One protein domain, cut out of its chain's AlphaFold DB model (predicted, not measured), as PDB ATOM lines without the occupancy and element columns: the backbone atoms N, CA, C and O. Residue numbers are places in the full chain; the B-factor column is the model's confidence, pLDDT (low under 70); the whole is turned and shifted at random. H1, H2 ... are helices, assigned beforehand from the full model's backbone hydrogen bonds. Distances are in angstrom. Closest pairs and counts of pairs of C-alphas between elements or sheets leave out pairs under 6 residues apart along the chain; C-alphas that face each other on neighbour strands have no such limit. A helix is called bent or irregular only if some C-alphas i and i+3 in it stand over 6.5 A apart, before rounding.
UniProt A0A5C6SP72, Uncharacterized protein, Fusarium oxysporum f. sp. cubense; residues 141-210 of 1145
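Overview. This is residues 141 to 210 of the 1145 residues of an uncharacterized protein of Fusarium oxysporum f. sp. cubense (UniProt A0A5C6SP72). Two helices, H2 and H3, form the two ends of a body whose middle is built of loops, and the single short turn of H1 sits near H3. The long opening stretch, residues 141 to 166, passes through the middle between H2 and H3 and then loops round on the H3 side; the link from H2 to H3 crosses the middle too, and a short parallel pairing ties its residues 191 to 192 to residues 150 to 151. The printed part has 70 residues with three named helices in the order H1, H2, H3 and no named strand. Its class is all helix, though under half of the residues, 32 of 70, are in named elements. The whole is compact, with a radius of gyration of the C-alphas of 11.9 A and spans of 36 by 25 by 21 A.

Along the chain. Start at C-alpha 141, at (9.241, 28.521, 16.006); from there residues 141 to 166 hold no named element. Within them, look at residues 157 to 158, which pair with residues 161 to 162, antiparallel. Find C-alpha 167 at (20.243, 21.461, 13.207), where H1 begins; it holds residues 167 to 170. H2 follows as residues 176 to 188, 17.0 A from first to last C-alpha. It is irregular: C-alphas 180 and 183 are 8.5 A apart. H3, the longest helix, holds residues 195 to 209 and runs 20.5 A from its first to its last C-alpha, the last at (29.342, 18.054, 12.507).

Arrangement. Begin at H1 and look across to H3: the two are close but not clearly touching, and their closest C-alphas, those of Leu 169 and Asp 201, are 7.0 A apart. Their centres are 10.7 A apart. H2 touches no helix; it is apart from H1 and apart from H3. On the backbone, every O i to N i+4 pair of H3 is within hydrogen-bond range. In H2, 2 of 9 such pairs are within range, beside 5 of 10 O i to N i+3 pairs, and H1 is too short for any O i to N i+4 pair.

Size, cuts and confidence. The two C-alphas farthest apart are those of Glu 184, in H2, and Gly 210, at 36.8 A. From the first to the last printed C-alpha the distance is 26.8 A. Reading from residue 141 to residue 210, you meet no cut. The link from H1 to H2 is tight, with 5 residues, and the link from H2 to H3 is short, with 6. In the B-factor column the mean pLDDT of the printed part is 90.0, and one printed residue, Glu 141, is under 70, where the model's confidence is low.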
ATOM      1  N   GLU A 141      10.679  28.349  15.689       60.72
ATOM      2  CA  GLU A 141       9.241  28.521  16.006       60.72
ATOM      3  C   GLU A 141       8.241  27.807  15.064       60.72
ATOM      4  O   GLU A 141       7.053  28.122  15.024       60.72
ATOM      5  N   CYS A 142       8.693  26.786  14.331       70.19
ATOM      6  CA  CYS A 142       7.851  25.995  13.438       70.19
ATOM      7  C   CYS A 142       7.153  24.848  14.188       70.19
ATOM      8  O   CYS A 142       7.807  23.877  14.579       70.19
ATOM      9  N   HIS A 143       5.822  24.897  14.314       87.56
ATOM     10  CA  HIS A 143       5.031  23.745  14.764       87.56
ATOM     11  C   HIS A 143       5.113  22.573  13.775       87.56
ATOM     12  O   HIS A 143       5.187  22.750  12.558       87.56
ATOM     13  N   ARG A 144       5.085  21.349  14.306       91.25
ATOM     14  CA  ARG A 144       5.282  20.082  13.587       91.25
ATOM     15  C   ARG A 144       4.235  19.055  14.003       91.25
ATOM     16  O   ARG A 144       3.588  19.186  15.046       91.25
ATOM     17  N   ARG A 145       4.042  18.042  13.158       93.25
ATOM     18  CA  ARG A 145       3.104  16.942  13.425       93.25
ATOM     19  C   ARG A 145       3.660  16.021  14.514       93.25
ATOM     20  O   ARG A 145       4.863  15.761  14.490       93.25
ATOM     21  N   PRO A 146       2.821  15.419  15.377       93.44
ATOM     22  CA  PRO A 146       3.259  14.368  16.297       93.44
ATOM     23  C   PRO A 146       4.052  13.242  15.616       93.44
ATOM     24  O   PRO A 146       5.060  12.798  16.152       93.44
ATOM     25  N   THR A 147       3.671  12.839  14.396       92.62
ATOM     26  CA  THR A 147       4.362  11.784  13.625       92.62
ATOM     27  C   THR A 147       5.702  12.193  13.010       92.62
ATOM     28  O   THR A 147       6.373  11.349  12.428       92.62
ATOM     29  N   GLU A 148       6.071  13.474  13.056       91.25
ATOM     30  CA  GLU A 148       7.371  13.976  12.579       91.25
ATOM     31  C   GLU A 148       8.395  14.119  13.715       91.25
ATOM     32  O   GLU A 148       9.540  14.500  13.461       91.25
ATOM     33  N   LEU A 149       7.985  13.845  14.960       92.62
ATOM     34  CA  LEU A 149       8.787  14.051  16.160       92.62
ATOM     35  C   LEU A 149       9.036  12.742  16.918       92.62
ATOM     36  O   LEU A 149       8.216  11.821  16.936       92.62
ATOM     37  N   ARG A 150      10.184  12.699  17.595       93.88
ATOM     38  CA  ARG A 150      10.601  11.650  18.525       93.88
ATOM     39  C   ARG A 150      10.841  12.257  19.905       93.88
ATOM     40  O   ARG A 150      11.563  13.246  20.035       93.88
ATOM     41  N   PHE A 151      10.268  11.664  20.944       94.50
ATOM     42  CA  PHE A 151      10.651  11.924  22.327       94.50
ATOM     43  C   PHE A 151      12.024  11.302  22.606       94.50
ATOM     44  O   PHE A 151      12.230  10.113  22.354       94.50
ATOM     45  N   VAL A 152      12.951  12.101  23.141       93.38
ATOM     46  CA  VAL A 152      14.291  11.657  23.555       93.38
ATOM     47  C   VAL A 152      14.262  11.322  25.053       93.38
ATOM     48  O   VAL A 152      14.116  12.251  25.856       93.38
ATOM     49  N   PRO A 153      14.417  10.044  25.456       92.81
ATOM     50  CA  PRO A 153      14.466   9.646  26.862       92.81
ATOM     51  C   PRO A 153      15.573  10.351  27.649       92.81
ATOM     52  O   PRO A 153      16.617  10.694  27.098       92.81
ATOM     53  N   HIS A 154      15.375  10.501  28.960       90.50
ATOM     54  CA  HIS A 154      16.340  11.137  29.862       90.50
ATOM     55  C   HIS A 154      17.726  10.469  29.839       90.50
ATOM     56  O   HIS A 154      18.738  11.165  29.865       90.50
ATOM     57  N   ASP A 155      17.796   9.144  29.682       90.06
ATOM     58  CA  ASP A 155      19.068   8.419  29.558       90.06
ATOM     59  C   ASP A 155      19.879   8.794  28.313       90.06
ATOM     60  O   ASP A 155      21.096   8.596  28.300       90.06
ATOM     61  N   PHE A 156      19.230   9.340  27.281       92.94
ATOM     62  CA  PHE A 156      19.851   9.773  26.026       92.94
ATOM     63  C   PHE A 156      20.155  11.286  26.021       92.94
ATOM     64  O   PHE A 156      20.471  11.875  24.981       92.94
ATOM     65  N   ARG A 157      20.073  11.919  27.197       90.62
ATOM     66  CA  ARG A 157      20.433  13.316  27.446       90.62
ATOM     67  C   ARG A 157      21.728  13.413  28.265       90.62
ATOM     68  O   ARG A 157      22.152  12.464  28.927       90.62
ATOM     69  N   HIS A 158      22.363  14.577  28.212       86.75
ATOM     70  CA  HIS A 158      23.549  14.952  28.978       86.75
ATOM     71  C   HIS A 158      23.425  16.436  29.337       86.75
ATOM     72  O   HIS A 158      23.081  17.241  28.476       86.75
ATOM     73  N   GLU A 159      23.625  16.782  30.612       83.88
ATOM     74  CA  GLU A 159      23.505  18.164  31.121       83.88
ATOM     75  C   GLU A 159      22.168  18.857  30.753       83.88
ATOM     76  O   GLU A 159      22.101  20.064  30.554       83.88
ATOM     77  N   GLY A 160      21.080  18.080  30.644       78.31
ATOM     78  CA  GLY A 160      19.741  18.559  30.262       78.31
ATOM     79  C   GLY A 160      19.475  18.640  28.750       78.31
ATOM     80  O   GLY A 160      18.321  18.756  28.343       78.31
ATOM     81  N   HIS A 161      20.503  18.501  27.910       84.75
ATOM     82  CA  HIS A 161      20.414  18.558  26.448       84.75
ATOM     83  C   HIS A 161      20.486  17.160  25.809       84.75
ATOM     84  O   HIS A 161      20.884  16.196  26.458       84.75
ATOM     85  N   ALA A 162      20.113  17.008  24.533       88.75
ATOM     86  CA  ALA A 162      20.340  15.750  23.811       88.75
ATOM     87  C   ALA A 162      21.849  15.442  23.711       88.75
ATOM     88  O   ALA A 162      22.653  16.356  23.526       88.75
ATOM     89  N   LEU A 163      22.242  14.163  23.788       91.00
ATOM     90  CA  LEU A 163      23.655  13.748  23.673       91.00
ATOM     91  C   LEU A 163      24.341  14.221  22.382       91.00
ATOM     92  O   LEU A 163      25.548  14.486  22.384       91.00
ATOM     93  N   PHE A 164      23.559  14.318  21.307       91.75
ATOM     94  CA  PHE A 164      23.978  14.720  19.971       91.75
ATOM     95  C   PHE A 164      23.109  15.899  19.530       91.75
ATOM     96  O   PHE A 164      21.912  15.731  19.295       91.75
ATOM     97  N   ASP A 165      23.704  17.090  19.440       88.00
ATOM     98  CA  ASP A 165      23.028  18.280  18.919       88.00
ATOM     99  C   ASP A 165      23.478  18.589  17.490       88.00
ATOM    100  O   ASP A 165      24.668  18.789  17.231       88.00
ATOM    101  N   SER A 166      22.513  18.677  16.577       88.75
ATOM    102  CA  SER A 166      22.688  19.285  15.261       88.75
ATOM    103  C   SER A 166      21.380  19.927  14.777       88.75
ATOM    104  O   SER A 166      20.297  19.538  15.234       88.75
ATOM    105  N   PRO A 167      21.436  20.875  13.820       86.12
ATOM    106  CA  PRO A 167      20.243  21.461  13.207       86.12
ATOM    107  C   PRO A 167      19.298  20.432  12.575       86.12
ATOM    108  O   PRO A 167      18.089  20.666  12.534       86.12
ATOM    109  N   SER A 168      19.818  19.300  12.088       86.69
ATOM    110  CA  SER A 168      18.992  18.210  11.555       86.69
ATOM    111  C   SER A 168      18.280  17.431  12.663       86.69
ATOM    112  O   SER A 168      17.073  17.201  12.567       86.69
ATOM    113  N   LEU A 169      18.981  17.080  13.747       89.44
ATOM    114  CA  LEU A 169      18.397  16.335  14.869       89.44
ATOM    115  C   LEU A 169      17.354  17.155  15.634       89.44
ATOM    116  O   LEU A 169      16.243  16.662  15.858       89.44
ATOM    117  N   ARG A 170      17.652  18.430  15.922       89.31
ATOM    118  CA  ARG A 170      16.737  19.370  16.593       89.31
ATOM    119  C   ARG A 170      15.361  19.462  15.937       89.31
ATOM    120  O   ARG A 170      14.375  19.613  16.645       89.31
ATOM    121  N   LYS A 171      15.279  19.308  14.611       88.12
ATOM    122  CA  LYS A 171      14.029  19.314  13.825       88.12
ATOM    123  C   LYS A 171      13.223  18.013  13.901       88.12
ATOM    124  O   LYS A 171      12.137  17.964  13.322       88.12
ATOM    125  N   THR A 172      13.741  16.974  14.555       89.44
ATOM    126  CA  THR A 172      13.088  15.660  14.725       89.44
ATOM    127  C   THR A 172      12.877  15.280  16.187       89.44
ATOM    128  O   THR A 172      12.099  14.376  16.469       89.44
ATOM    129  N   HIS A 173      13.555  15.937  17.129       92.19
ATOM    130  CA  HIS A 173      13.334  15.737  18.561       92.19
ATOM    131  C   HIS A 173      12.213  16.659  19.054       92.19
ATOM    132  O   HIS A 173      12.181  17.837  18.701       92.19
ATOM    133  N   LEU A 174      11.290  16.122  19.853       93.00
ATOM    134  CA  LEU A 174      10.239  16.880  20.538       93.00
ATOM    135  C   LEU A 174      10.853  17.791  21.613       93.00
ATOM    136  O   LEU A 174      11.703  17.337  22.377       93.00
ATOM    137  N   SER A 175      10.382  19.039  21.704       90.62
ATOM    138  CA  SER A 175      10.786  19.983  22.754       90.62
ATOM    139  C   SER A 175      10.563  19.399  24.152       90.62
ATOM    140  O   SER A 175       9.464  18.947  24.479       90.62
ATOM    141  N   PHE A 176      11.588  19.453  25.005       90.50
ATOM    142  CA  PHE A 176      11.571  18.853  26.350       90.50
ATOM    143  C   PHE A 176      10.539  19.492  27.303       90.50
ATOM    144  O   PHE A 176      10.238  18.940  28.356       90.50
ATOM    145  N   GLN A 177       9.923  20.616  26.917       88.44
ATOM    146  CA  GLN A 177       8.772  21.195  27.625       88.44
ATOM    147  C   GLN A 177       7.526  20.279  27.601       88.44
ATOM    148  O   GLN A 177       6.637  20.427  28.436       88.44
ATOM    149  N   TYR A 178       7.460  19.314  26.673       91.00
ATOM    150  CA  TYR A 178       6.389  18.312  26.586       91.00
ATOM    151  C   TYR A 178       6.650  17.036  27.418       91.00
ATOM    152  O   TYR A 178       5.815  16.132  27.407       91.00
ATOM    153  N   ASP A 179       7.759  16.940  28.163       90.44
ATOM    154  CA  ASP A 179       8.089  15.757  28.984       90.44
ATOM    155  C   ASP A 179       6.971  15.393  29.992       90.44
ATOM    156  O   ASP A 179       6.747  14.223  30.297       90.44
ATOM    157  N   ASP A 180       6.212  16.397  30.443       89.06
ATOM    158  CA  ASP A 180       5.091  16.308  31.392       89.06
ATOM    159  C   ASP A 180       3.792  15.700  30.783       89.06
ATOM    160  O   ASP A 180       2.772  15.630  31.481       89.06
ATOM    161  N   VAL A 181       3.797  15.329  29.483       92.19
ATOM    162  CA  VAL A 181       2.637  14.842  28.682       92.19
ATOM    163  C   VAL A 181       2.944  13.749  27.633       92.19
ATOM    164  O   VAL A 181       2.171  13.535  26.694       92.19
ATOM    165  N   ILE A 182       4.068  13.035  27.734       92.94
ATOM    166  CA  ILE A 182       4.458  12.040  26.709       92.94
ATOM    167  C   ILE A 182       3.440  10.885  26.585       92.94
ATOM    168  O   ILE A 182       3.200  10.391  25.479       92.94
ATOM    169  N   GLU A 183       2.777  10.500  27.682       91.19
ATOM    170  CA  GLU A 183       1.702   9.493  27.673       91.19
ATOM    171  C   GLU A 183       0.492   9.926  26.831       91.19
ATOM    172  O   GLU A 183      -0.104   9.105  26.136       91.19
ATOM    173  N   GLU A 184       0.124  11.208  26.868       92.50
ATOM    174  CA  GLU A 184      -0.981  11.776  26.091       92.50
ATOM    175  C   GLU A 184      -0.641  12.000  24.614       92.50
ATOM    176  O   GLU A 184      -1.541  12.011  23.769       92.50
ATOM    177  N   LEU A 185       0.643  12.173  24.295       93.25
ATOM    178  CA  LEU A 185       1.127  12.385  22.930       93.25
ATOM    179  C   LEU A 185       1.402  11.078  22.172       93.25
ATOM    180  O   LEU A 185       1.228  11.038  20.954       93.25
ATOM    181  N   SER A 186       1.776   9.998  22.864       91.06
ATOM    182  CA  SER A 186       2.022   8.682  22.253       91.06
ATOM    183  C   SER A 186       0.825   8.155  21.419       91.06
ATOM    184  O   SER A 186       1.025   7.807  20.250       91.06
ATOM    185  N   PRO A 187      -0.444   8.214  21.887       89.44
ATOM    186  CA  PRO A 187      -1.623   7.882  21.074       89.44
ATOM    187  C   PRO A 187      -1.817   8.741  19.816       89.44
ATOM    188  O   PRO A 187      -2.490   8.303  18.884       89.44
ATOM    189  N   LEU A 188      -1.234   9.945  19.763       91.56
ATOM    190  CA  LEU A 188      -1.246  10.809  18.577       91.56
ATOM    191  C   LEU A 188      -0.159  10.421  17.559       91.56
ATOM    192  O   LEU A 188      -0.026  11.072  16.529       91.56
ATOM    193  N   GLY A 189       0.608   9.355  17.806       89.38
ATOM    194  CA  GLY A 189       1.647   8.862  16.904       89.38
ATOM    195  C   GLY A 189       3.029   9.482  17.114       89.38
ATOM    196  O   GLY A 189       3.871   9.329  16.230       89.38
ATOM    197  N   LEU A 190       3.261  10.148  18.253       93.62
ATOM    198  CA  LEU A 190       4.603  10.500  18.718       93.62
ATOM    199  C   LEU A 190       5.421   9.218  18.942       93.62
ATOM    200  O   LEU A 190       4.963   8.298  19.618       93.62
ATOM    201  N   GLN A 191       6.635   9.164  18.397       92.06
ATOM    202  CA  GLN A 191       7.554   8.043  18.607       92.06
ATOM    203  C   GLN A 191       8.497   8.310  19.790       92.06
ATOM    204  O   GLN A 191       8.763   9.460  20.127       92.06
ATOM    205  N   THR A 192       9.058   7.258  20.385       93.44
ATOM    206  CA  THR A 192      10.157   7.361  21.361       93.44
ATOM    207  C   THR A 192      11.445   6.885  20.703       93.44
ATOM    208  O   THR A 192      11.460   5.806  20.115       93.44
ATOM    209  N   THR A 193      12.524   7.663  20.812       93.56
ATOM    210  CA  THR A 193      13.855   7.296  20.306       93.56
ATOM    211  C   THR A 193      14.314   5.976  20.935       93.56
ATOM    212  O   THR A 193      14.479   5.897  22.151       93.56
ATOM    213  N   SER A 194      14.536   4.940  20.119       94.12
ATOM    214  CA  SER A 194      15.153   3.677  20.549       94.12
ATOM    215  C   SER A 194      16.687   3.767  20.581       94.12
ATOM    216  O   SER A 194      17.276   4.737  20.107       94.12
ATOM    217  N   ILE A 195      17.375   2.733  21.078       93.50
ATOM    218  CA  ILE A 195      18.848   2.686  21.024       93.50
ATOM    219  C   ILE A 195      19.392   2.594  19.580       93.50
ATOM    220  O   ILE A 195      20.475   3.098  19.290       93.50
ATOM    221  N   GLN A 196      18.616   2.022  18.649       93.69
ATOM    222  CA  GLN A 196      18.948   2.021  17.219       93.69
ATOM    223  C   GLN A 196      18.775   3.417  16.611       93.69
ATOM    224  O   GLN A 196      19.619   3.842  15.823       93.69
ATOM    225  N   ASP A 197      17.730   4.149  17.007       92.75
ATOM    226  CA  ASP A 197      17.541   5.548  16.617       92.75
ATOM    227  C   ASP A 197      18.658   6.434  17.163       92.75
ATOM    228  O   ASP A 197      19.200   7.243  16.423       92.75
ATOM    229  N   LEU A 198      19.069   6.236  18.419       94.12
ATOM    230  CA  LEU A 198      20.191   6.955  19.017       94.12
ATOM    231  C   LEU A 198      21.509   6.693  18.265       94.12
ATOM    232  O   LEU A 198      22.314   7.606  18.086       94.12
ATOM    233  N   CYS A 199      21.725   5.464  17.787       93.81
ATOM    234  CA  CYS A 199      22.877   5.122  16.951       93.81
ATOM    235  C   CYS A 199      22.789   5.761  15.554       93.81
ATOM    236  O   CYS A 199      23.788   6.269  15.046       93.81
ATOM    237  N   ASN A 200      21.597   5.805  14.949       92.94
ATOM    238  CA  ASN A 200      21.362   6.496  13.678       92.94
ATOM    239  C   ASN A 200      21.579   8.017  13.817       92.94
ATOM    240  O   ASN A 200      22.193   8.638  12.944       92.94
ATOM    241  N   ASP A 201      21.131   8.598  14.931       93.19
ATOM    242  CA  ASP A 201      21.322  10.002  15.289       93.19
ATOM    243  C   ASP A 201      22.817  10.303  15.495       93.19
ATOM    244  O   ASP A 201      23.328  11.251  14.904       93.19
ATOM    245  N   PHE A 202      23.558   9.447  16.214       93.50
ATOM    246  CA  PHE A 202      25.019   9.545  16.357       93.50
ATOM    247  C   PHE A 202      25.751   9.453  15.010       93.50
ATOM    248  O   PHE A 202      26.594  10.296  14.700       93.50
ATOM    249  N   CYS A 203      25.399   8.472  14.169       91.69
ATOM    250  CA  CYS A 203      25.958   8.321  12.823       91.69
ATOM    251  C   CYS A 203      25.728   9.569  11.961       91.69
ATOM    252  O   CYS A 203      26.587   9.931  11.160       91.69
ATOM    253  N   SER A 204      24.563  10.206  12.095       90.19
ATOM    254  CA  SER A 204      24.203  11.415  11.351       90.19
ATOM    255  C   SER A 204      24.943  12.637  11.894       90.19
ATOM    256  O   SER A 204      25.552  13.370  11.121       90.19
ATOM    257  N   TRP A 205      25.003  12.784  13.217       93.19
ATOM    258  CA  TRP A 205      25.730  13.843  13.913       93.19
ATOM    259  C   TRP A 205      27.231  13.854  13.577       93.19
ATOM    260  O   TRP A 205      27.764  14.893  13.199       93.19
ATOM    261  N   VAL A 206      27.905  12.695  13.598       90.81
ATOM    262  CA  VAL A 206      29.332  12.586  13.218       90.81
ATOM    263  C   VAL A 206      29.573  12.959  11.745       90.81
ATOM    264  O   VAL A 206      30.639  13.480  11.418       90.81
ATOM    265  N   ARG A 207      28.597  12.739  10.851       88.00
ATOM    266  CA  ARG A 207      28.680  13.129   9.426       88.00
ATOM    267  C   ARG A 207      28.388  14.612   9.189       88.00
ATOM    268  O   ARG A 207      29.002  15.204   8.312       88.00
ATOM    269  N   GLU A 208      27.451  15.190   9.937       88.94
ATOM    270  CA  GLU A 208      27.006  16.585   9.803       88.94
ATOM    271  C   GLU A 208      27.966  17.571  10.484       88.94
ATOM    272  O   GLU A 208      28.218  18.651   9.959       88.94
ATOM    273  N   VAL A 209      28.518  17.190  11.641       87.06
ATOM    274  CA  VAL A 209      29.342  18.054  12.507       87.06
ATOM    275  C   VAL A 209      30.845  17.734  12.399       87.06
ATOM    276  O   VAL A 209      31.684  18.600  12.638       87.06
ATOM    277  N   GLY A 210      31.199  16.517  11.972       85.69
ATOM    278  CA  GLY A 210      32.578  16.098  11.711       85.69
ATOM    279  C   GLY A 210      33.353  15.599  12.940       85.69
ATOM    280  O   GLY A 210      33.017  15.863  14.094       85.69
TER     281      GLY A 210